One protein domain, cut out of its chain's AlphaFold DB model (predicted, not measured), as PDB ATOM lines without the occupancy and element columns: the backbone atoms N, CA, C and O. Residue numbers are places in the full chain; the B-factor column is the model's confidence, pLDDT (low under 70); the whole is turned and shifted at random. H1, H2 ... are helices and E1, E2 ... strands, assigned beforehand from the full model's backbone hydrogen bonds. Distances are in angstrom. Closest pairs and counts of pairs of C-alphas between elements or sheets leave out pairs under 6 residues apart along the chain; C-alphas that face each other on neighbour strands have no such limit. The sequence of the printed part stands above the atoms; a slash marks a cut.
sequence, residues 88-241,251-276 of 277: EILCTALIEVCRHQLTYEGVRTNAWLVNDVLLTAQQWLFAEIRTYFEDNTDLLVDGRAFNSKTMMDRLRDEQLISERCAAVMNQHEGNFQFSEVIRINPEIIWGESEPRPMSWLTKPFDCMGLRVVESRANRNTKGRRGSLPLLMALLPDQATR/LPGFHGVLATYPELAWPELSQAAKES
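What this domain is: This is residues 88 to 241 and 251 to 276 of the 277 residues of the protein "ToxN-like protein" of Pseudomonas amygdali pv. sesami (UniProt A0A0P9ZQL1). A small closed barrel of seven strands makes the core, with helices on its outside at two sides. H2 points away from the barrel, grouped with H1, H3 and H4, while H5 and H6 pack separately on the wall farther from H2. The printed part has 180 residues, in the order H1 E1 E2 H2 H3 E3 E4 H4 E5 H5 E6 E7 H6; the class is mixed and the barrel is mixed. The whole is compact, with a radius of gyration of the C-alphas of 16.6 A and spans of 50 by 41 by 32 A.

How they stand to each other: Round the ring run E1 (residues 111 to 114), E2 (117 to 121), E4 (175 to 184), E3 (162 to 172), E7 (256 to 260), E6 (230 to 236), E5 (199 to 204) and back to E1. E5 and E1 are parallel, with N 200 and O 113 within hydrogen-bond range at 2.8 A; the other neighbour pairs are antiparallel. Within range are N 112 and O 119 in the hairpin E1 and E2, 2.8 A, N 184 and O 118 between E4 and E2, 2.8 A, N 168 and O 179 in the hairpin E3 and E4, 2.9 A, N 167 and O 259 between E3 and E7, 2.8 A, N 230 and O 260 between E6 and E7, 2.7 A, and N 233 and O 203 between E6 and E5, 2.7 A. E3 bends by 82 degrees at residue 165. H2, residues 122 to 136, stands up from the sheet, its line rising 52 degrees; its closest C-alphas to E4 are Gln 122 and Val 181, 5.8 A. H1, residues 88 to 100, touches H2 with residues 93 to 97 alone, closest C-alphas Ala 93 and Ile 129, 6.2 A, only just about perpendicular at 72 degrees. H3, residues 148 to 157, touches H2, closest C-alphas Phe 126 and Ser 148, 6.2 A. H4, residues 186 to 189, touches H1, closest C-alphas Ile 95 and Ile 189, 5.0 A. H5, residues 208 to 217, lies outside the barrel at a height over the sheet of 8.8 A, its Glu 214 C-alpha 7.3 A from that of Ala 259 in E7. H6, residues 267 to 274, lies outside at 8.0 A, closest C-alphas to E5 Ala 273 and Pro 204, 5.5 A; H5 and H6 are apart. Every O i to N i+4 pair is within hydrogen-bond range in H1, H2, H3, H5 and H6; H4 is too short for one.

Where its parts are: H1 begins at C-alpha 88 (205.652, 137.540, 148.149) and H6 ends at C-alpha 274 (192.393, 152.279, 182.285). First to last C-alpha, E4 measures 26.2 A, E3 24.1 A and H2 21.1 A.

The domain as a whole: Residues 242 to 250 are not printed, and C-alphas 241 and 251 are 19.6 A apart. The links H2 to H3 and H5 to E6 are long. Mean pLDDT of the printed part is 72.9, with 66 residues under 70, among them 206 to 228.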
ATOM      1  N   GLU A  88     205.819 136.265 148.867       83.00
ATOM      2  CA  GLU A  88     205.652 137.540 148.149       83.00
ATOM      3  C   GLU A  88     204.233 137.703 147.595       83.00
ATOM      4  O   GLU A  88     203.613 138.752 147.756       83.00
ATOM      5  N   ILE A  89     203.699 136.643 146.983       84.81
ATOM      6  CA  ILE A  89     202.329 136.618 146.467       84.81
ATOM      7  C   ILE A  89     201.324 136.741 147.619       84.81
ATOM      8  O   ILE A  89     200.355 137.488 147.509       84.81
ATOM      9  N   LEU A  90     201.563 136.047 148.736       86.06
ATOM     10  CA  LEU A  90     200.701 136.118 149.916       86.06
ATOM     11  C   LEU A  90     200.707 137.515 150.553       86.06
ATOM     12  O   LEU A  90     199.646 138.042 150.881       86.06
ATOM     13  N   CYS A  91     201.882 138.133 150.684       88.69
ATOM     14  CA  CYS A  91     202.027 139.500 151.177       88.69
ATOM     15  C   CYS A  91     201.340 140.504 150.238       88.69
ATOM     16  O   CYS A  91     200.587 141.362 150.688       88.69
ATOM     17  N   THR A  92     201.509 140.342 148.923       88.25
ATOM     18  CA  THR A  92     200.838 141.183 147.918       88.25
ATOM     19  C   THR A  92     199.318 141.065 148.019       88.25
ATOM     20  O   THR A  92     198.624 142.079 148.050       88.25
ATOM     21  N   ALA A  93     198.791 139.842 148.142       89.31
ATOM     22  CA  ALA A  93     197.364 139.608 148.342       89.31
ATOM     23  C   ALA A  93     196.854 140.281 149.625       89.31
ATOM     24  O   ALA A  93     195.819 140.941 149.603       89.31
ATOM     25  N   LEU A  94     197.601 140.169 150.730       92.19
ATOM     26  CA  LEU A  94     197.268 140.832 151.991       92.19
ATOM     27  C   LEU A  94     197.188 142.358 151.830       92.19
ATOM     28  O   LEU A  94     196.221 142.964 152.294       92.19
ATOM     29  N   ILE A  95     198.176 142.967 151.169       90.88
ATOM     30  CA  ILE A  95     198.229 144.413 150.915       90.88
ATOM     31  C   ILE A  95     197.025 144.855 150.080       90.88
ATOM     32  O   ILE A  95     196.303 145.768 150.481       90.88
ATOM     33  N   GLU A  96     196.770 144.186 148.955       89.31
ATOM     34  CA  GLU A  96     195.667 144.507 148.044       89.31
ATOM     35  C   GLU A  96     194.300 144.385 148.729       89.31
ATOM     36  O   GLU A  96     193.469 145.292 148.643       89.31
ATOM     37  N   VAL A  97     194.083 143.299 149.473       91.62
ATOM     38  CA  VAL A  97     192.855 143.077 150.244       91.62
ATOM     39  C   VAL A  97     192.658 144.174 151.282       91.62
ATOM     40  O   VAL A  97     191.585 144.777 151.353       91.62
ATOM     41  N   CYS A  98     193.696 144.481 152.064       89.75
ATOM     42  CA  CYS A  98     193.602 145.517 153.086       89.75
ATOM     43  C   CYS A  98     193.340 146.892 152.467       89.75
ATOM     44  O   CYS A  98     192.549 147.659 153.009       89.75
ATOM     45  N   ARG A  99     193.952 147.218 151.328       87.81
ATOM     46  CA  ARG A  99     193.775 148.526 150.683       87.81
ATOM     47  C   ARG A  99     192.417 148.691 150.011       87.81
ATOM     48  O   ARG A  99     191.886 149.801 150.010       87.81
ATOM     49  N   HIS A 100     191.885 147.630 149.411       83.62
ATOM     50  CA  HIS A 100     190.822 147.775 148.413       83.62
ATOM     51  C   HIS A 100     189.556 146.962 148.686       83.62
ATOM     52  O   HIS A 100     188.524 147.278 148.098       83.62
ATOM     53  N   GLN A 101     189.605 145.951 149.556       85.25
ATOM     54  CA  GLN A 101     188.469 145.047 149.793       85.25
ATOM     55  C   GLN A 101     187.901 145.172 151.212       85.25
ATOM     56  O   GLN A 101     186.697 145.013 151.423       85.25
ATOM     57  N   LEU A 102     188.734 145.528 152.194       85.62
ATOM     58  CA  LEU A 102     188.256 145.799 153.547       85.62
ATOM     59  C   LEU A 102     187.460 147.110 153.621       85.62
ATOM     60  O   LEU A 102     187.770 148.118 152.987       85.62
ATOM     61  N   THR A 103     186.418 147.090 154.447       83.31
ATOM     62  CA  THR A 103     185.525 148.216 154.707       83.31
ATOM     63  C   THR A 103     185.874 148.846 156.051       83.31
ATOM     64  O   THR A 103     185.701 148.234 157.107       83.31
ATOM     65  N   TYR A 104     186.321 150.099 156.001       80.81
ATOM     66  CA  TYR A 104     186.800 150.863 157.158       80.81
ATOM     67  C   TYR A 104     185.757 151.795 157.775       80.81
ATOM     68  O   TYR A 104     185.999 152.368 158.835       80.81
ATOM     69  N   GLU A 105     184.615 151.978 157.110       75.75
ATOM     70  CA  GLU A 105     183.562 152.889 157.544       75.75
ATOM     71  C   GLU A 105     182.167 152.355 157.190       75.75
ATOM     72  O   GLU A 105     181.959 151.682 156.181       75.75
ATOM     73  N   GLY A 106     181.182 152.705 158.020       67.12
ATOM     74  CA  GLY A 106     179.767 152.472 157.759       67.12
ATOM     75  C   GLY A 106     179.223 151.216 158.431       67.12
ATOM     76  O   GLY A 106     179.838 150.624 159.319       67.12
ATOM     77  N   VAL A 107     178.022 150.814 158.019       61.94
ATOM     78  CA  VAL A 107     177.275 149.705 158.642       61.94
ATOM     79  C   VAL A 107     177.888 148.325 158.384       61.94
ATOM     80  O   VAL A 107     177.540 147.373 159.070       61.94
ATOM     81  N   ARG A 108     178.807 148.213 157.416       71.12
ATOM     82  CA  ARG A 108     179.527 146.976 157.071       71.12
ATOM     83  C   ARG A 108     181.009 147.024 157.449       71.12
ATOM     84  O   ARG A 108     181.801 146.283 156.882       71.12
ATOM     85  N   THR A 109     181.389 147.901 158.381       76.81
ATOM     86  CA  THR A 109     182.788 148.006 158.818       76.81
ATOM     87  C   THR A 109     183.298 146.641 159.296       76.81
ATOM     88  O   THR A 109     182.696 146.013 160.174       76.81
ATOM     89  N   ASN A 110     184.403 146.191 158.705       82.31
ATOM     90  CA  ASN A 110     185.067 144.920 159.004       82.31
ATOM     91  C   ASN A 110     186.579 145.082 159.262       82.31
ATOM     92  O   ASN A 110     187.271 144.093 159.533       82.31
ATOM     93  N   ALA A 111     187.078 146.321 159.222       88.38
ATOM     94  CA  ALA A 111     188.437 146.682 159.577       88.38
ATOM     95  C   ALA A 111     188.482 148.022 160.326       88.38
ATOM     96  O   ALA A 111     187.729 148.944 160.021       88.38
ATOM     97  N   TRP A 112     189.378 148.129 161.306       87.94
ATOM     98  CA  TRP A 112     189.499 149.290 162.186       87.94
ATOM     99  C   TRP A 112     190.972 149.621 162.405       87.94
ATOM    100  O   TRP A 112     191.724 148.787 162.905       87.94
ATOM    101  N   LEU A 113     191.388 150.841 162.066       88.62
ATOM    102  CA  LEU A 113     192.722 151.338 162.393       88.62
ATOM    103  C   LEU A 113     192.691 151.971 163.790       88.62
ATOM    104  O   LEU A 113     192.233 153.097 163.948       88.62
ATOM    105  N   VAL A 114     193.129 151.238 164.812       84.38
ATOM    106  CA  VAL A 114     193.052 151.648 166.224       84.38
ATOM    107  C   VAL A 114     194.457 151.801 166.789       84.38
ATOM    108  O   VAL A 114     195.186 150.814 166.852       84.38
ATOM    109  N   ASN A 115     194.817 153.002 167.259       76.75
ATOM    110  CA  ASN A 115     196.132 153.293 167.855       76.75
ATOM    111  C   ASN A 115     197.294 152.750 166.994       76.75
ATOM    112  O   ASN A 115     198.106 151.967 167.482       76.75
ATOM    113  N   ASP A 116     197.300 153.087 165.699       76.38
ATOM    114  CA  ASP A 116     198.294 152.634 164.709       76.38
ATOM    115  C   ASP A 116     198.395 151.112 164.528       76.38
ATOM    116  O   ASP A 116     199.412 150.577 164.094       76.38
ATOM    117  N   VAL A 117     197.315 150.390 164.817       86.19
ATOM    118  CA  VAL A 117     197.199 148.954 164.557       86.19
ATOM    119  C   VAL A 117     195.975 148.713 163.695       86.19
ATOM    120  O   VAL A 117     194.871 149.134 164.040       86.19
ATOM    121  N   LEU A 118     196.149 147.986 162.593       90.06
ATOM    122  CA  LEU A 118     195.023 147.532 161.794       90.06
ATOM    123  C   LEU A 118     194.421 146.278 162.434       90.06
ATOM    124  O   LEU A 118     195.091 145.260 162.610       90.06
ATOM    125  N   LEU A 119     193.145 146.365 162.785       89.06
ATOM    126  CA  LEU A 119     192.341 145.273 163.311       89.06
ATOM    127  C   LEU A 119     191.357 144.817 162.248       89.06
ATOM    128  O   LEU A 119     190.655 145.639 161.667       89.06
ATOM    129  N   THR A 120     191.248 143.514 162.031       88.81
ATOM    130  CA  THR A 120     190.191 142.941 161.193       88.81
ATOM    131  C   THR A 120     189.781 141.581 161.732       88.81
ATOM    132  O   THR A 120     190.525 140.935 162.471       88.81
ATOM    133  N   ALA A 121     188.571 141.149 161.411       84.38
ATOM    134  CA  ALA A 121     188.095 139.839 161.814       84.38
ATOM    135  C   ALA A 121     188.684 138.748 160.902       84.38
ATOM    136  O   ALA A 121     188.614 138.843 159.677       84.38
ATOM    137  N   GLN A 122     189.223 137.682 161.502       84.56
ATOM    138  CA  GLN A 122     189.953 136.622 160.792       84.56
ATOM    139  C   GLN A 122     189.158 136.011 159.632       84.56
ATOM    140  O   GLN A 122     189.692 135.802 158.546       84.56
ATOM    141  N   GLN A 123     187.873 135.735 159.856       81.75
ATOM    142  CA  GLN A 123     186.995 135.142 158.846       81.75
ATOM    143  C   GLN A 123     186.796 136.047 157.621       81.75
ATOM    144  O   GLN A 123     186.695 135.541 156.508       81.75
ATOM    145  N   TRP A 124     186.777 137.368 157.826       85.56
ATOM    146  CA  TRP A 124     186.619 138.351 156.758       85.56
ATOM    147  C   TRP A 124     187.904 138.464 155.954       85.56
ATOM    148  O   TRP A 124     187.864 138.287 154.743       85.56
ATOM    149  N   LEU A 125     189.050 138.636 156.626       89.50
ATOM    150  CA  LEU A 125     190.336 138.661 155.929       89.50
ATOM    151  C   LEU A 125     190.548 137.382 155.112       89.50
ATOM    152  O   LEU A 125     190.993 137.445 153.969       89.50
ATOM    153  N   PHE A 126     190.207 136.223 155.684       87.75
ATOM    154  CA  PHE A 126     190.332 134.963 154.968       87.75
ATOM    155  C   PHE A 126     189.474 134.922 153.703       87.75
ATOM    156  O   PHE A 126     189.963 134.508 152.651       87.75
ATOM    157  N   ALA A 127     188.208 135.331 153.813       86.50
ATOM    158  CA  ALA A 127     187.286 135.341 152.688       86.50
ATOM    159  C   ALA A 127     187.794 136.248 151.560       86.50
ATOM    160  O   ALA A 127     187.839 135.800 150.421       86.50
ATOM    161  N   GLU A 128     188.246 137.460 151.883       89.12
ATOM    162  CA  GLU A 128     188.741 138.416 150.886       89.12
ATOM    163  C   GLU A 128     190.055 137.958 150.231       89.12
ATOM    164  O   GLU A 128     190.186 138.010 149.012       89.12
ATOM    165  N   ILE A 129     191.012 137.406 150.992       89.50
ATOM    166  CA  ILE A 129     192.243 136.850 150.397       89.50
ATOM    167  C   ILE A 129     191.927 135.664 149.484       89.50
ATOM    168  O   ILE A 129     192.526 135.531 148.416       89.50
ATOM    169  N   ARG A 130     190.971 134.809 149.865       85.62
ATOM    170  CA  ARG A 130     190.523 133.724 148.989       85.62
ATOM    171  C   ARG A 130     189.940 134.284 147.691       85.62
ATOM    172  O   ARG A 130     190.392 133.875 146.629       85.62
ATOM    173  N   THR A 131     189.007 135.233 147.777       84.94
ATOM    174  CA  THR A 131     188.403 135.892 146.606       84.94
ATOM    175  C   THR A 131     189.470 136.543 145.725       84.94
ATOM    176  O   THR A 131     189.462 136.368 144.513       84.94
ATOM    177  N   TYR A 132     190.463 137.215 146.321       85.50
ATOM    178  CA  TYR A 132     191.595 137.774 145.583       85.50
ATOM    179  C   TYR A 132     192.314 136.708 144.749       85.50
ATOM    180  O   TYR A 132     192.598 136.942 143.574       85.50
ATOM    181  N   PHE A 133     192.599 135.539 145.321       82.19
ATOM    182  CA  PHE A 133     193.231 134.455 144.575       82.19
ATOM    183  C   PHE A 133     192.312 133.852 143.510       82.19
ATOM    184  O   PHE A 133     192.805 133.546 142.426       82.19
ATOM    185  N   GLU A 134     191.011 133.719 143.786       80.81
ATOM    186  CA  GLU A 134     190.015 133.208 142.829       80.81
ATOM    187  C   GLU A 134     189.918 134.125 141.602       80.81
ATOM    188  O   GLU A 134     189.850 133.643 140.474       80.81
ATOM    189  N   ASP A 135     189.994 135.439 141.817       79.81
ATOM    190  CA  ASP A 135     189.828 136.445 140.768       79.81
ATOM    191  C   ASP A 135     191.112 136.747 139.980       79.81
ATOM    192  O   ASP A 135     191.046 137.196 138.836       79.81
ATOM    193  N   ASN A 136     192.291 136.582 140.592       72.31
ATOM    194  CA  ASN A 136     193.552 137.090 140.029       72.31
ATOM    195  C   ASN A 136     194.546 135.998 139.646       72.31
ATOM    196  O   ASN A 136     195.591 136.309 139.069       72.31
ATOM    197  N   THR A 137     194.269 134.739 139.980       67.62
ATOM    198  CA  THR A 137     195.218 133.654 139.749       67.62
ATOM    199  C   THR A 137     194.512 132.360 139.366       67.62
ATOM    200  O   THR A 137     193.509 131.988 139.961       67.62
ATOM    201  N   ASP A 138     195.117 131.585 138.468       63.97
ATOM    202  CA  ASP A 138     194.678 130.206 138.204       63.97
ATOM    203  C   ASP A 138     195.074 129.237 139.346       63.97
ATOM    204  O   ASP A 138     194.886 128.026 139.249       63.97
ATOM    205  N   LEU A 139     195.637 129.747 140.453       61.78
ATOM    206  CA  LEU A 139     196.202 128.948 141.549       61.78
ATOM    207  C   LEU A 139     195.151 128.129 142.309       61.78
ATOM    208  O   LEU A 139     195.498 127.140 142.953       61.78
ATOM    209  N   LEU A 140     193.875 128.514 142.237       61.31
ATOM    210  CA  LEU A 140     192.775 127.821 142.916       61.31
ATOM    211  C   LEU A 140     192.007 126.841 142.015       61.31
ATOM    212  O   LEU A 140     191.105 126.149 142.492       61.31
ATOM    213  N   VAL A 141     192.390 126.729 140.739       48.81
ATOM    214  CA  VAL A 141     191.700 125.901 139.732       48.81
ATOM    215  C   VAL A 141     191.831 124.397 140.024       48.81
ATOM    216  O   VAL A 141     190.938 123.625 139.687       48.81
ATOM    217  N   ASP A 142     192.873 123.972 140.745       50.69
ATOM    218  CA  ASP A 142     193.149 122.551 141.018       50.69
ATOM    219  C   ASP A 142     192.355 121.943 142.192       50.69
ATOM    220  O   ASP A 142     192.639 120.826 142.635       50.69
ATOM    221  N   GLY A 143     191.354 122.646 142.730       46.78
ATOM    222  CA  GLY A 143     190.428 122.093 143.729       46.78
ATOM    223  C   GLY A 143     191.068 121.696 145.068       46.78
ATOM    224  O   GLY A 143     190.395 121.120 145.928       46.78
ATOM    225  N   ARG A 144     192.356 122.004 145.287       54.69
ATOM    226  CA  ARG A 144     192.980 121.884 146.609       54.69
ATOM    227  C   ARG A 144     192.326 122.919 147.512       54.69
ATOM    228  O   ARG A 144     192.373 124.113 147.239       54.69
ATOM    229  N   ALA A 145     191.681 122.440 148.570       55.62
ATOM    230  CA  ALA A 145     190.905 123.274 149.467       55.62
ATOM    231  C   ALA A 145     191.781 124.380 150.071       55.62
ATOM    232  O   ALA A 145     192.652 124.110 150.899       55.62
ATOM    233  N   PHE A 146     191.519 125.627 149.677       71.81
ATOM    234  CA  PHE A 146     192.063 126.805 150.334       71.81
ATOM    235  C   PHE A 146     191.554 126.824 151.779       71.81
ATOM    236  O   PHE A 146     190.380 127.098 152.043       71.81
ATOM    237  N   ASN A 147     192.404 126.408 152.716       78.19
ATOM    238  CA  ASN A 147     192.014 126.186 154.101       78.19
ATOM    239  C   ASN A 147     192.313 127.428 154.942       78.19
ATOM    240  O   ASN A 147     193.455 127.884 155.006       78.19
ATOM    241  N   SER A 148     191.292 127.925 155.646       80.06
ATOM    242  CA  SER A 148     191.423 129.076 156.542       80.06
ATOM    243  C   SER A 148     192.510 128.900 157.585       80.06
ATOM    244  O   SER A 148     193.338 129.787 157.749       80.06
ATOM    245  N   LYS A 149     192.585 127.737 158.230       82.19
ATOM    246  CA  LYS A 149     193.612 127.475 159.232       82.19
ATOM    247  C   LYS A 149     195.014 127.548 158.626       82.19
ATOM    248  O   LYS A 149     195.839 128.294 159.127       82.19
ATOM    249  N   THR A 150     195.256 126.836 157.526       83.56
ATOM    250  CA  THR A 150     196.573 126.802 156.868       83.56
ATOM    251  C   THR A 150     197.028 128.191 156.424       83.56
ATOM    252  O   THR A 150     198.185 128.550 156.624       83.56
ATOM    253  N   MET A 151     196.128 128.996 155.850       85.00
ATOM    254  CA  MET A 151     196.486 130.347 155.429       85.00
ATOM    255  C   MET A 151     196.775 131.266 156.616       85.00
ATOM    256  O   MET A 151     197.761 131.996 156.590       85.00
ATOM    257  N   MET A 152     195.931 131.237 157.648       86.69
ATOM    258  CA  MET A 152     196.114 132.093 158.821       86.69
ATOM    259  C   MET A 152     197.351 131.689 159.634       86.69
ATOM    260  O   MET A 152     198.055 132.566 160.128       86.69
ATOM    261  N   ASP A 153     197.654 130.389 159.720       86.50
ATOM    262  CA  ASP A 153     198.897 129.876 160.309       86.50
ATOM    263  C   ASP A 153     200.107 130.388 159.512       86.50
ATOM    264  O   ASP A 153     201.030 130.951 160.092       86.50
ATOM    265  N   ARG A 154     200.058 130.331 158.175       85.88
ATOM    266  CA  ARG A 154     201.147 130.843 157.332       85.88
ATOM    267  C   ARG A 154     201.351 132.353 157.453       85.88
ATOM    268  O   ARG A 154     202.482 132.799 157.603       85.88
ATOM    269  N   LEU A 155     200.277 133.146 157.414       89.06
ATOM    270  CA  LEU A 155     200.354 134.599 157.622       89.06
ATOM    271  C   LEU A 155     200.987 134.943 158.982       89.06
ATOM    272  O   LEU A 155     201.658 135.965 159.116       89.06
ATOM    273  N   ARG A 156     200.769 134.096 159.995       88.69
ATOM    274  CA  ARG A 156     201.351 134.246 161.332       88.69
ATOM    275  C   ARG A 156     202.826 133.861 161.361       88.69
ATOM    276  O   ARG A 156     203.619 134.599 161.938       88.69
ATOM    277  N   ASP A 157     203.189 132.747 160.732       87.75
ATOM    278  CA  ASP A 157     204.577 132.281 160.637       87.75
ATOM    279  C   ASP A 157     205.452 133.283 159.867       87.75
ATOM    280  O   ASP A 157     206.597 133.534 160.241       87.75
ATOM    281  N   GLU A 158     204.882 133.926 158.844       86.00
ATOM    282  CA  GLU A 158     205.506 135.016 158.083       86.00
ATOM    283  C   GLU A 158     205.456 136.376 158.814       86.00
ATOM    284  O   GLU A 158     205.920 137.378 158.280       86.00
ATOM    285  N   GLN A 159     204.922 136.425 160.041       88.12
ATOM    286  CA  GLN A 159     204.802 137.625 160.888       88.12
ATOM    287  C   GLN A 159     203.992 138.775 160.261       88.12
ATOM    288  O   GLN A 159     204.071 139.918 160.712       88.12
ATOM    289  N   LEU A 160     203.168 138.473 159.257       88.25
ATOM    290  CA  LEU A 160     202.299 139.443 158.591       88.25
ATOM    291  C   LEU A 160     201.079 139.790 159.446       88.25
ATOM    292  O   LEU A 160     200.556 140.905 159.394       88.25
ATOM    293  N   ILE A 161     200.639 138.831 160.263       89.19
ATOM    294  CA  ILE A 161     199.570 139.010 161.238       89.19
ATOM    295  C   ILE A 161     200.024 138.539 162.617       89.19
ATOM    296  O   ILE A 161     200.862 137.650 162.759       89.19
ATOM    297  N   SER A 162     199.394 139.075 163.656       82.62
ATOM    298  CA  SER A 162     199.477 138.504 164.997       82.62
ATOM    299  C   SER A 162     198.087 138.315 165.583       82.62
ATOM    300  O   SER A 162     197.225 139.193 165.509       82.62
ATOM    301  N   GLU A 163     197.872 137.159 166.200       68.69
ATOM    302  CA  GLU A 163     196.705 136.946 167.041       68.69
ATOM    303  C   GLU A 163     196.998 137.526 168.420       68.69
ATOM    304  O   GLU A 163     197.950 137.145 169.103       68.69
ATOM    305  N   ARG A 164     196.158 138.456 168.858       64.12
ATOM    306  CA  ARG A 164     195.990 138.740 170.283       64.12
ATOM    307  C   ARG A 164     194.540 138.462 170.596       64.12
ATOM    308  O   ARG A 164     193.700 138.821 169.783       64.12
ATOM    309  N   CYS A 165     194.242 137.807 171.723       62.00
ATOM    310  CA  CYS A 165     192.857 137.439 172.018       62.00
ATOM    311  C   CYS A 165     192.034 138.708 172.266       62.00
ATOM    312  O   CYS A 165     191.959 139.254 173.371       62.00
ATOM    313  N   ALA A 166     191.445 139.169 171.179       69.94
ATOM    314  CA  ALA A 166     190.467 140.209 171.107       69.94
ATOM    315  C   ALA A 166     189.363 139.714 170.177       69.94
ATOM    316  O   ALA A 166     189.610 138.992 169.208       69.94
ATOM    317  N   ALA A 167     188.138 140.083 170.502       73.50
ATOM    318  CA  ALA A 167     186.988 139.850 169.660       73.50
ATOM    319  C   ALA A 167     186.335 141.192 169.364       73.50
ATOM    320  O   ALA A 167     186.297 142.070 170.224       73.50
ATOM    321  N   VAL A 168     185.805 141.343 168.160       75.06
ATOM    322  CA  VAL A 168     184.960 142.479 167.818       75.06
ATOM    323  C   VAL A 168     183.526 141.997 167.752       75.06
ATOM    324  O   VAL A 168     183.228 140.989 167.111       75.06
ATOM    325  N   MET A 169     182.641 142.709 168.437       72.50
ATOM    326  CA  MET A 169     181.216 142.606 168.205       72.50
ATOM    327  C   MET A 169     180.819 143.664 167.187       72.50
ATOM    328  O   MET A 169     180.914 144.854 167.486       72.50
ATOM    329  N   ASN A 170     180.347 143.244 166.020       66.56
ATOM    330  CA  ASN A 170     179.777 144.132 165.013       66.56
ATOM    331  C   ASN A 170     178.367 143.672 164.627       66.56
ATOM    332  O   ASN A 170     177.957 142.537 164.890       66.56
ATOM    333  N   GLN A 171     177.592 144.592 164.057       59.31
ATOM    334  CA  GLN A 171     176.274 144.274 163.523       59.31
ATOM    335  C   GLN A 171     176.438 143.775 162.086       59.31
ATOM    336  O   GLN A 171     176.903 144.511 161.221       59.31
ATOM    337  N   HIS A 172     176.040 142.533 161.830       57.09
ATOM    338  CA  HIS A 172     176.000 141.941 160.499       57.09
ATOM    339  C   HIS A 172     174.568 141.504 160.191       57.09
ATOM    340  O   HIS A 172     173.985 140.720 160.938       57.09
ATOM    341  N   GLU A 173     173.981 142.041 159.117       57.31
ATOM    342  CA  GLU A 173     172.615 141.701 158.671       57.31
ATOM    343  C   GLU A 173     171.556 141.798 159.788       57.31
ATOM    344  O   GLU A 173     170.643 140.984 159.897       57.31
ATOM    345  N   GLY A 174     171.694 142.794 160.668       53.28
ATOM    346  CA  GLY A 174     170.771 143.011 161.784       53.28
ATOM    347  C   GLY A 174     171.071 142.202 163.051       53.28
ATOM    348  O   GLY A 174     170.477 142.498 164.085       53.28
ATOM    349  N   ASN A 175     172.023 141.263 163.023       54.66
ATOM    350  CA  ASN A 175     172.439 140.466 164.181       54.66
ATOM    351  C   ASN A 175     173.811 140.901 164.709       54.66
ATOM    352  O   ASN A 175     174.707 141.231 163.938       54.66
ATOM    353  N   PHE A 176     174.005 140.859 166.029       63.69
ATOM    354  CA  PHE A 176     175.328 141.058 166.623       63.69
ATOM    355  C   PHE A 176     176.133 139.761 166.568       63.69
ATOM    356  O   PHE A 176     175.676 138.725 167.054       63.69
ATOM    357  N   GLN A 177     177.335 139.825 166.001       65.00
ATOM    358  CA  GLN A 177     178.249 138.689 165.918       65.00
ATOM    359  C   GLN A 177     179.583 139.039 166.567       65.00
ATOM    360  O   GLN A 177     180.115 140.122 166.344       65.00
ATOM    361  N   PHE A 178     180.117 138.112 167.364       72.12
ATOM    362  CA  PHE A 178     181.476 138.197 167.889       72.12
ATOM    363  C   PHE A 178     182.416 137.467 166.942       72.12
ATOM    364  O   PHE A 178     182.228 136.280 166.682       72.12
ATOM    365  N   SER A 179     183.431 138.177 166.466       74.62
ATOM    366  CA  SER A 179     184.442 137.629 165.566       74.62
ATOM    367  C   SER A 179     185.819 137.760 166.198       74.62
ATOM    368  O   SER A 179     186.133 138.804 166.769       74.62
ATOM    369  N   GLU A 180     186.639 136.716 166.091       77.38
ATOM    370  CA  GLU A 180     188.047 136.775 166.491       77.38
ATOM    371  C   GLU A 180     188.787 137.795 165.620       77.38
ATOM    372  O   GLU A 180     188.632 137.817 164.393       77.38
ATOM    373  N   VAL A 181     189.557 138.666 166.270       81.81
ATOM    374  CA  VAL A 181     190.269 139.767 165.622       81.81
ATOM    375  C   VAL A 181     191.746 139.433 165.518       81.81
ATOM    376  O   VAL A 181     192.380 139.001 166.479       81.81
ATOM    377  N   ILE A 182     192.302 139.712 164.350       87.12
ATOM    378  CA  ILE A 182     193.733 139.675 164.076       87.12
ATOM    379  C   ILE A 182     194.283 141.094 163.984       87.12
ATOM    380  O   ILE A 182     193.572 142.042 163.641       87.12
ATOM    381  N   ARG A 183     195.568 141.229 164.307       88.50
ATOM    382  CA  ARG A 183     196.316 142.483 164.215       88.50
ATOM    383  C   ARG A 183     197.259 142.427 163.027       88.50
ATOM    384  O   ARG A 183     197.981 141.443 162.869       88.50
ATOM    385  N   ILE A 184     197.302 143.513 162.275       90.12
ATOM    386  CA  ILE A 184     198.219 143.739 161.162       90.12
ATOM    387  C   ILE A 184     198.984 145.027 161.477       90.12
ATOM    388  O   ILE A 184     198.377 146.019 161.897       90.12
ATOM    389  N   ASN A 185     200.309 145.018 161.313       88.44
ATOM    390  CA  ASN A 185     201.076 146.264 161.369       88.44
ATOM    391  C   ASN A 185     200.726 147.082 160.112       88.44
ATOM    392  O   ASN A 185     200.983 146.597 159.006       88.44
ATOM    393  N   PRO A 186     200.146 148.291 160.232       86.62
ATOM    394  CA  PRO A 186     199.786 149.093 159.067       86.62
ATOM    395  C   PRO A 186     200.983 149.447 158.182       86.62
ATOM    396  O   PRO A 186     200.773 149.679 157.000       86.62
ATOM    397  N   GLU A 187     202.217 149.437 158.694       89.06
ATOM    398  CA  GLU A 187     203.434 149.680 157.896       89.06
ATOM    399  C   GLU A 187     203.710 148.587 156.854       89.06
ATOM    400  O   GLU A 187     204.406 148.829 155.874       89.06
ATOM    401  N   ILE A 188     203.145 147.387 157.037       87.75
ATOM    402  CA  ILE A 188     203.189 146.316 156.028       87.75
ATOM    403  C   ILE A 188     202.299 146.686 154.833       87.75
ATOM    404  O   ILE A 188     202.579 146.300 153.703       87.75
ATOM    405  N   ILE A 189     201.214 147.423 155.087       90.25
ATOM    406  CA  ILE A 189     200.166 147.717 154.107       90.25
ATOM    407  C   ILE A 189     200.371 149.078 153.451       90.25
ATOM    408  O   ILE A 189     200.141 149.210 152.250       90.25
ATOM    409  N   TRP A 190     200.775 150.085 154.221       88.00
ATOM    410  CA  TRP A 190     200.943 151.462 153.772       88.00
ATOM    411  C   TRP A 190     202.334 151.974 154.116       88.00
ATOM    412  O   TRP A 190     202.775 151.875 155.263       88.00
ATOM    413  N   GLY A 191     202.988 152.587 153.132       81.31
ATOM    414  CA  GLY A 191     204.241 153.306 153.349       81.31
ATOM    415  C   GLY A 191     204.070 154.493 154.305       81.31
ATOM    416  O   GLY A 191     202.961 154.979 154.528       81.31
ATOM    417  N   GLU A 192     205.178 154.998 154.852       78.75
ATOM    418  CA  GLU A 192     205.193 156.082 155.853       78.75
ATOM    419  C   GLU A 192     204.434 157.344 155.398       78.75
ATOM    420  O   GLU A 192     203.763 157.994 156.196       78.75
ATOM    421  N   SER A 193     204.490 157.663 154.103       78.12
ATOM    422  CA  SER A 193     203.837 158.832 153.506       78.12
ATOM    423  C   SER A 193     202.508 158.529 152.808       78.12
ATOM    424  O   SER A 193     201.918 159.428 152.207       78.12
ATOM    425  N   GLU A 194     202.062 157.272 152.794       79.44
ATOM    426  CA  GLU A 194     200.834 156.898 152.100       79.44
ATOM    427  C   GLU A 194     199.593 157.224 152.946       79.44
ATOM    428  O   GLU A 194     199.599 157.047 154.169       79.44
ATOM    429  N   PRO A 195     198.500 157.689 152.314       79.12
ATOM    430  CA  PRO A 195     197.264 157.963 153.028       79.12
ATOM    431  C   PRO A 195     196.683 156.665 153.596       79.12
ATOM    432  O   PRO A 195     196.425 155.705 152.867       79.12
ATOM    433  N   ARG A 196     196.449 156.661 154.911       82.81
ATOM    434  CA  ARG A 196     195.817 155.552 155.632       82.81
ATOM    435  C   ARG A 196     194.300 155.763 155.741       82.81
ATOM    436  O   ARG A 196     193.836 156.905 155.669       82.81
ATOM    437  N   PRO A 197     193.516 154.687 155.937       82.44
ATOM    438  CA  PRO A 197     192.099 154.792 156.264       82.44
ATOM    439  C   PRO A 197     191.847 155.582 157.554       82.44
ATOM    440  O   PRO A 197     192.752 155.792 158.362       82.44
ATOM    441  N   MET A 198     190.589 155.976 157.761       79.56
ATOM    442  CA  MET A 198     190.148 156.685 158.961       79.56
ATOM    443  C   MET A 198     190.549 155.939 160.241       79.56
ATOM    444  O   MET A 198     190.277 154.743 160.388       79.56
ATOM    445  N   SER A 199     191.145 156.672 161.181       82.81
ATOM    446  CA  SER A 199     191.452 156.159 162.511       82.81
ATOM    447  C   SER A 199     190.187 155.987 163.350       82.81
ATOM    448  O   SER A 199     189.210 156.731 163.242       82.81
ATOM    449  N   TRP A 200     190.230 154.993 164.224       83.62
ATOM    450  CA  TRP A 200     189.167 154.632 165.141       83.62
ATOM    451  C   TRP A 200     189.631 154.854 166.577       83.62
ATOM    452  O   TRP A 200     190.658 154.332 167.011       83.62
ATOM    453  N   LEU A 201     188.839 155.614 167.324       78.50
ATOM    454  CA  LEU A 201     189.037 155.844 168.745       78.50
ATOM    455  C   LEU A 201     188.418 154.699 169.543       78.50
ATOM    456  O   LEU A 201     187.340 154.191 169.220       78.50
ATOM    457  N   THR A 202     189.081 154.340 170.637       78.25
ATOM    458  CA  THR A 202     188.517 153.444 171.646       78.25
ATOM    459  C   THR A 202     188.016 154.265 172.820       78.25
ATOM    460  O   THR A 202     188.705 155.159 173.309       78.25
ATOM    461  N   LYS A 203     186.800 153.973 173.279       74.56
ATOM    462  CA  LYS A 203     186.307 154.449 174.572       74.56
ATOM    463  C   LYS A 203     185.894 153.262 175.417       74.56
ATOM    464  O   LYS A 203     185.253 152.361 174.882       74.56
ATOM    465  N   PRO A 204     186.211 153.236 176.713       72.06
ATOM    466  CA  PRO A 204     185.728 152.172 177.571       72.06
ATOM    467  C   PRO A 204     184.210 152.108 177.543       72.06
ATOM    468  O   PRO A 204     183.495 153.109 177.469       72.06
ATOM    469  N   PHE A 205     183.741 150.874 177.551       72.12
ATOM    470  CA  PHE A 205     182.349 150.523 177.429       72.12
ATOM    471  C   PHE A 205     182.044 149.526 178.536       72.12
ATOM    472  O   PHE A 205     182.769 148.554 178.708       72.12
ATOM    473  N   ASP A 206     180.987 149.749 179.310       68.75
ATOM    474  CA  ASP A 206     180.542 148.758 180.284       68.75
ATOM    475  C   ASP A 206     179.177 148.218 179.873       68.75
ATOM    476  O   ASP A 206     178.177 148.935 179.837       68.75
ATOM    477  N   CYS A 207     179.143 146.929 179.542       64.62
ATOM    478  CA  CYS A 207     177.904 146.206 179.333       64.62
ATOM    479  C   CYS A 207     178.023 144.790 179.892       64.62
ATOM    480  O   CYS A 207     178.650 143.908 179.297       64.62
ATOM    481  N   MET A 208     177.346 144.555 181.016       59.56
ATOM    482  CA  MET A 208     177.299 143.254 181.686       59.56
ATOM    483  C   MET A 208     176.834 142.118 180.764       59.56
ATOM    484  O   MET A 208     177.371 141.016 180.840       59.56
ATOM    485  N   GLY A 209     175.885 142.379 179.858       57.06
ATOM    486  CA  GLY A 209     175.401 141.381 178.898       57.06
ATOM    487  C   GLY A 209     176.482 140.928 177.915       57.06
ATOM    488  O   GLY A 209     176.645 139.732 177.685       57.06
ATOM    489  N   LEU A 210     177.280 141.863 177.394       61.59
ATOM    490  CA  LEU A 210     178.347 141.551 176.440       61.59
ATOM    491  C   LEU A 210     179.530 140.834 177.089       61.59
ATOM    492  O   LEU A 210     180.101 139.939 176.470       61.59
ATOM    493  N   ARG A 211     179.848 141.153 178.353       61.31
ATOM    494  CA  ARG A 211     180.869 140.423 179.127       61.31
ATOM    495  C   ARG A 211     180.535 138.930 179.221       61.31
ATOM    496  O   ARG A 211     181.415 138.084 179.088       61.31
ATOM    497  N   VAL A 212     179.254 138.599 179.403       57.34
ATOM    498  CA  VAL A 212     178.786 137.205 179.469       57.34
ATOM    499  C   VAL A 212     178.868 136.518 178.104       57.34
ATOM    500  O   VAL A 212     179.268 135.356 178.047       57.34
ATOM    501  N   VAL A 213     178.524 137.208 177.013       56.16
ATOM    502  CA  VAL A 213     178.586 136.629 175.660       56.16
ATOM    503  C   VAL A 213     180.032 136.350 175.238       56.16
ATOM    504  O   VAL A 213     180.317 135.243 174.789       56.16
ATOM    505  N   GLU A 214     180.958 137.286 175.466       58.66
ATOM    506  CA  GLU A 214     182.382 137.093 175.152       58.66
ATOM    507  C   GLU A 214     182.979 135.917 175.935       58.66
ATOM    508  O   GLU A 214     183.556 135.008 175.334       58.66
ATOM    509  N   SER A 215     182.730 135.861 177.252       57.66
ATOM    510  CA  SER A 215     183.254 134.793 178.117       57.66
ATOM    511  C   SER A 215     182.827 133.381 177.683       57.66
ATOM    512  O   SER A 215     183.463 132.391 178.047       57.66
ATOM    513  N   ARG A 216     181.738 133.274 176.905       51.75
ATOM    514  CA  ARG A 216     181.218 132.019 176.346       51.75
ATOM    515  C   ARG A 216     181.686 131.755 174.912       51.75
ATOM    516  O   ARG A 216     181.720 130.589 174.518       51.75
ATOM    517  N   ALA A 217     182.002 132.797 174.143       47.31
ATOM    518  CA  ALA A 217     182.319 132.709 172.718       47.31
ATOM    519  C   ALA A 217     183.769 132.279 172.444       47.31
ATOM    520  O   ALA A 217     184.017 131.559 171.477       47.31
ATOM    521  N   ASN A 218     184.728 132.663 173.291       53.06
ATOM    522  CA  ASN A 218     186.143 132.447 172.993       53.06
ATOM    523  C   ASN A 218     186.664 131.086 173.509       53.06
ATOM    524  O   ASN A 218     186.597 130.758 174.696       53.06
ATOM    525  N   ARG A 219     187.216 130.255 172.612       51.88
ATOM    526  CA  ARG A 219     187.842 128.967 172.982       51.88
ATOM    527  C   ARG A 219     189.176 129.157 173.714       51.88
ATOM    528  O   ARG A 219     189.503 128.329 174.561       51.88
ATOM    529  N   ASN A 220     189.882 130.260 173.456       47.16
ATOM    530  CA  ASN A 220     191.187 130.601 174.037       47.16
ATOM    531  C   ASN A 220     191.091 131.207 175.453       47.16
ATOM    532  O   ASN A 220     192.108 131.474 176.101       47.16
ATOM    533  N   THR A 221     189.870 131.402 175.962       50.97
ATOM    534  CA  THR A 221     189.594 131.905 177.319       50.97
ATOM    535  C   THR A 221     189.028 130.825 178.245       50.97
ATOM    536  O   THR A 221     188.904 131.057 179.452       50.97
ATOM    537  N   LYS A 222     188.768 129.608 177.729       48.66
ATOM    538  CA  LYS A 222     188.381 128.421 178.515       48.66
ATOM    539  C   LYS A 222     189.498 128.037 179.493       48.66
ATOM    540  O   LYS A 222     190.361 127.227 179.187       48.66
ATOM    541  N   GLY A 223     189.480 128.633 180.681       50.53
ATOM    542  CA  GLY A 223     190.483 128.420 181.730       50.53
ATOM    543  C   GLY A 223     190.873 129.688 182.487       50.53
ATOM    544  O   GLY A 223     191.399 129.597 183.593       50.53
ATOM    545  N   ARG A 224     190.543 130.871 181.958       53.81
ATOM    546  CA  ARG A 224     190.843 132.167 182.584       53.81
ATOM    547  C   ARG A 224     189.774 132.541 183.610       53.81
ATOM    548  O   ARG A 224     189.044 133.514 183.465       53.81
ATOM    549  N   ARG A 225     189.638 131.716 184.649       47.38
ATOM    550  CA  ARG A 225     188.765 132.007 185.796       47.38
ATOM    551  C   ARG A 225     189.393 133.145 186.612       47.38
ATOM    552  O   ARG A 225     190.212 132.873 187.479       47.38
ATOM    553  N   GLY A 226     189.034 134.400 186.334       54.88
ATOM    554  CA  GLY A 226     189.370 135.519 187.228       54.88
ATOM    555  C   GLY A 226     189.411 136.911 186.597       54.88
ATOM    556  O   GLY A 226     189.053 137.872 187.269       54.88
ATOM    557  N   SER A 227     189.790 137.030 185.323       61.19
ATOM    558  CA  SER A 227     189.855 138.324 184.626       61.19
ATOM    559  C   SER A 227     188.540 138.617 183.904       61.19
ATOM    560  O   SER A 227     188.048 137.780 183.148       61.19
ATOM    561  N   LEU A 228     187.973 139.808 184.114       69.69
ATOM    562  CA  LEU A 228     186.849 140.298 183.313       69.69
ATOM    563  C   LEU A 228     187.373 140.874 181.989       69.69
ATOM    564  O   LEU A 228     188.391 141.574 182.010       69.69
ATOM    565  N   PRO A 229     186.692 140.630 180.855       72.44
ATOM    566  CA  PRO A 229     187.068 141.261 179.602       72.44
ATOM    567  C   PRO A 229     186.879 142.780 179.701       72.44
ATOM    568  O   PRO A 229     185.845 143.280 180.163       72.44
ATOM    569  N   LEU A 230     187.891 143.508 179.239       75.88
ATOM    570  CA  LEU A 230     187.831 144.926 178.929       75.88
ATOM    571  C   LEU A 230     187.009 145.085 177.656       75.88
ATOM    572  O   LEU A 230     187.340 144.506 176.620       75.88
ATOM    573  N   LEU A 231     185.937 145.862 177.745       75.06
ATOM    574  CA  LEU A 231     185.106 146.204 176.604       75.06
ATOM    575  C   LEU A 231     185.363 147.665 176.242       75.06
ATOM    576  O   LEU A 231     185.386 148.541 177.105       75.06
ATOM    577  N   MET A 232     185.553 147.920 174.955       77.50
ATOM    578  CA  MET A 232     185.771 149.248 174.402       77.50
ATOM    579  C   MET A 232     184.853 149.446 173.207       77.50
ATOM    580  O   MET A 232     184.823 148.626 172.295       77.50
ATOM    581  N   ALA A 233     184.108 150.541 173.197       76.44
ATOM    582  CA  ALA A 233     183.389 150.997 172.023       76.44
ATOM    583  C   ALA A 233     184.396 151.505 170.985       76.44
ATOM    584  O   ALA A 233     185.304 152.273 171.317       76.44
ATOM    585  N   LEU A 234     184.209 151.082 169.738       77.75
ATOM    586  CA  LEU A 234     184.926 151.592 168.577       77.75
ATOM    587  C   LEU A 234     184.125 152.749 167.984       77.75
ATOM    588  O   LEU A 234     182.974 152.575 167.574       77.75
ATOM    589  N   LEU A 235     184.741 153.929 167.956       74.62
ATOM    590  CA  LEU A 235     184.144 155.165 167.465       74.62
ATOM    591  C   LEU A 235     184.986 155.722 166.308       74.62
ATOM    592  O   LEU A 235     186.206 155.791 166.455       74.62
ATOM    593  N   PRO A 236     184.386 156.148 165.187       71.56
ATOM    594  CA  PRO A 236     185.129 156.820 164.129       71.56
ATOM    595  C   PRO A 236     185.739 158.115 164.673       71.56
ATOM    596  O   PRO A 236     185.042 158.877 165.355       71.56
ATOM    597  N   ASP A 237     187.010 158.385 164.376       71.56
ATOM    598  CA  ASP A 237     187.630 159.651 164.762       71.56
ATOM    599  C   ASP A 237     187.077 160.803 163.906       71.56
ATOM    600  O   ASP A 237     187.467 161.011 162.755       71.56
ATOM    601  N   GLN A 238     186.153 161.581 164.474       60.12
ATOM    602  CA  GLN A 238     185.531 162.700 163.765       60.12
ATOM    603  C   GLN A 238     186.490 163.860 163.479       60.12
ATOM    604  O   GLN A 238     186.171 164.678 162.618       60.12
ATOM    605  N   ALA A 239     187.668 163.924 164.118       49.38
ATOM    606  CA  ALA A 239     188.685 164.923 163.783       49.38
ATOM    607  C   ALA A 239     189.216 164.761 162.344       49.38
ATOM    608  O   ALA A 239     189.736 165.712 161.766       49.38
ATOM    609  N   THR A 240     189.025 163.583 161.743       47.72
ATOM    610  CA  THR A 240     189.389 163.294 160.347       47.72
ATOM    611  C   THR A 240     188.240 163.496 159.345       47.72
ATOM    612  O   THR A 240     188.427 163.259 158.151       47.72
ATOM    613  N   ARG A 241     187.059 163.979 159.777       46.44
ATOM    614  CA  ARG A 241     185.927 164.292 158.881       46.44
ATOM    615  C   ARG A 241     185.742 165.797 158.653       46.44
ATOM    616  O   ARG A 241     185.474 166.529 159.606       46.44
ATOM    617  N   LEU A 251     171.311 153.214 166.734       33.66
ATOM    618  CA  LEU A 251     171.841 154.064 167.812       33.66
ATOM    619  C   LEU A 251     173.012 154.927 167.295       33.66
ATOM    620  O   LEU A 251     173.979 154.362 166.776       33.66
ATOM    621  N   PRO A 252     172.919 156.270 167.370       35.66
ATOM    622  CA  PRO A 252     173.918 157.144 166.778       35.66
ATOM    623  C   PRO A 252     175.285 156.829 167.394       35.66
ATOM    624  O   PRO A 252     175.485 156.995 168.593       35.66
ATOM    625  N   GLY A 253     176.214 156.348 166.565       46.12
ATOM    626  CA  GLY A 253     177.626 156.220 166.922       46.12
ATOM    627  C   GLY A 253     178.104 154.865 167.446       46.12
ATOM    628  O   GLY A 253     179.235 154.806 167.915       46.12
ATOM    629  N   PHE A 254     177.327 153.777 167.367       50.22
ATOM    630  CA  PHE A 254     177.809 152.454 167.793       50.22
ATOM    631  C   PHE A 254     178.182 151.562 166.603       50.22
ATOM    632  O   PHE A 254     177.315 150.960 165.975       50.22
ATOM    633  N   HIS A 255     179.474 151.472 166.291       61.53
ATOM    634  CA  HIS A 255     179.965 150.729 165.122       61.53
ATOM    635  C   HIS A 255     180.609 149.380 165.470       61.53
ATOM    636  O   HIS A 255     180.705 148.503 164.614       61.53
ATOM    637  N   GLY A 256     181.015 149.186 166.725       71.12
ATOM    638  CA  GLY A 256     181.474 147.897 167.224       71.12
ATOM    639  C   GLY A 256     181.975 147.962 168.664       71.12
ATOM    640  O   GLY A 256     182.248 149.043 169.189       71.12
ATOM    641  N   VAL A 257     182.101 146.799 169.304       73.62
ATOM    642  CA  VAL A 257     182.755 146.652 170.615       73.62
ATOM    643  C   VAL A 257     183.973 145.778 170.459       73.62
ATOM    644  O   VAL A 257     183.845 144.608 170.113       73.62
ATOM    645  N   LEU A 258     185.139 146.325 170.766       78.44
ATOM    646  CA  LEU A 258     186.347 145.549 170.957       78.44
ATOM    647  C   LEU A 258     186.349 144.988 172.380       78.44
ATOM    648  O   LEU A 258     186.280 145.732 173.357       78.44
ATOM    649  N   ALA A 259     186.426 143.673 172.495       77.31
ATOM    650  CA  ALA A 259     186.535 142.959 173.751       77.31
ATOM    651  C   ALA A 259     187.903 142.287 173.834       77.31
ATOM    652  O   ALA A 259     188.311 141.607 172.897       77.31
ATOM    653  N   THR A 260     188.620 142.458 174.938       75.94
ATOM    654  CA  THR A 260     189.921 141.809 175.164       75.94
ATOM    655  C   THR A 260     190.176 141.614 176.655       75.94
ATOM    656  O   THR A 260     189.433 142.127 177.482       75.94
ATOM    657  N   TYR A 261     191.229 140.894 177.026       73.06
ATOM    658  CA  TYR A 261     191.603 140.691 178.425       73.06
ATOM    659  C   TYR A 261     192.766 141.608 178.814       73.06
ATOM    660  O   TYR A 261     193.669 141.787 177.994       73.06
ATOM    661  N   PRO A 262     192.803 142.153 180.047       72.31
ATOM    662  CA  PRO A 262     193.880 143.042 180.492       72.31
ATOM    663  C   PRO A 262     195.283 142.464 180.289       72.31
ATOM    664  O   PRO A 262     196.206 143.190 179.941       72.31
ATOM    665  N   GLU A 263     195.448 141.156 180.486       70.94
ATOM    666  CA  GLU A 263     196.737 140.479 180.331       70.94
ATOM    667  C   GLU A 263     197.148 140.215 178.870       70.94
ATOM    668  O   GLU A 263     198.265 139.770 178.619       70.94
ATOM    669  N   LEU A 264     196.256 140.464 177.906       70.19
ATOM    670  CA  LEU A 264     196.494 140.246 176.471       70.19
ATOM    671  C   LEU A 264     196.392 141.510 175.626       70.19
ATOM    672  O   LEU A 264     196.931 141.556 174.513       70.19
ATOM    673  N   ALA A 265     195.687 142.516 176.134       69.69
ATOM    674  CA  ALA A 265     195.614 143.828 175.533       69.69
ATOM    675  C   ALA A 265     197.036 144.359 175.300       69.69
ATOM    676  O   ALA A 265     197.946 144.166 176.110       69.69
ATOM    677  N   TRP A 266     197.266 144.998 174.153       72.19
ATOM    678  CA  TRP A 266     198.536 145.690 173.946       72.19
ATOM    679  C   TRP A 266     198.631 146.918 174.855       72.19
ATOM    680  O   TRP A 266     197.590 147.392 175.324       72.19
ATOM    681  N   PRO A 267     199.850 147.374 175.196       69.06
ATOM    682  CA  PRO A 267     200.053 148.421 176.197       69.06
ATOM    683  C   PRO A 267     199.177 149.657 175.967       69.06
ATOM    684  O   PRO A 267     198.510 150.119 176.890       69.06
ATOM    685  N   GLU A 268     199.082 150.102 174.717       68.50
ATOM    686  CA  GLU A 268     198.332 151.283 174.289       68.50
ATOM    687  C   GLU A 268     196.819 151.098 174.496       68.50
ATOM    688  O   GLU A 268     196.121 151.996 174.964       68.50
ATOM    689  N   LEU A 269     196.301 149.898 174.218       69.06
ATOM    690  CA  LEU A 269     194.895 149.548 174.433       69.06
ATOM    691  C   LEU A 269     194.570 149.368 175.925       69.06
ATOM    692  O   LEU A 269     193.499 149.743 176.395       69.06
ATOM    693  N   SER A 270     195.517 148.811 176.683       64.31
ATOM    694  CA  SER A 270     195.402 148.640 178.135       64.31
ATOM    695  C   SER A 270     195.370 149.979 178.859       64.31
ATOM    696  O   SER A 270     194.680 150.107 179.866       64.31
ATOM    697  N   GLN A 271     196.129 150.960 178.371       64.56
ATOM    698  CA  GLN A 271     196.146 152.313 178.911       64.56
ATOM    699  C   GLN A 271     194.842 153.050 178.582       64.56
ATOM    700  O   GLN A 271     194.189 153.533 179.505       64.56
ATOM    701  N   ALA A 272     194.387 153.006 177.325       60.91
ATOM    702  CA  ALA A 272     193.105 153.586 176.914       60.91
ATOM    703  C   ALA A 272     191.909 153.019 177.708       60.91
ATOM    704  O   ALA A 272     190.985 153.748 178.063       60.91
ATOM    705  N   ALA A 273     191.940 151.726 178.047       58.50
ATOM    706  CA  ALA A 273     190.915 151.098 178.880       58.50
ATOM    707  C   ALA A 273     190.986 151.494 180.371       58.50
ATOM    708  O   ALA A 273     189.977 151.393 181.068       58.50
ATOM    709  N   LYS A 274     192.159 151.910 180.873       56.88
ATOM    710  CA  LYS A 274     192.393 152.279 182.285       56.88
ATOM    711  C   LYS A 274     192.162 153.759 182.574       56.88
ATOM    712  O   LYS A 274     191.716 154.078 183.665       56.88
ATOM    713  N   GLU A 275     192.440 154.648 181.624       51.84
ATOM    714  CA  GLU A 275     192.333 156.111 181.795       51.84
ATOM    715  C   GLU A 275     190.893 156.630 181.953       51.84
ATOM    716  O   GLU A 275     190.665 157.831 182.042       51.84
ATOM    717  N   SER A 276     189.900 155.744 181.987       42.59
ATOM    718  CA  SER A 276     188.492 156.111 182.173       42.59
ATOM    719  C   SER A 276     187.786 155.322 183.280       42.59
ATOM    720  O   SER A 276     186.555 155.253 183.282       42.59
TER     721      SER A 276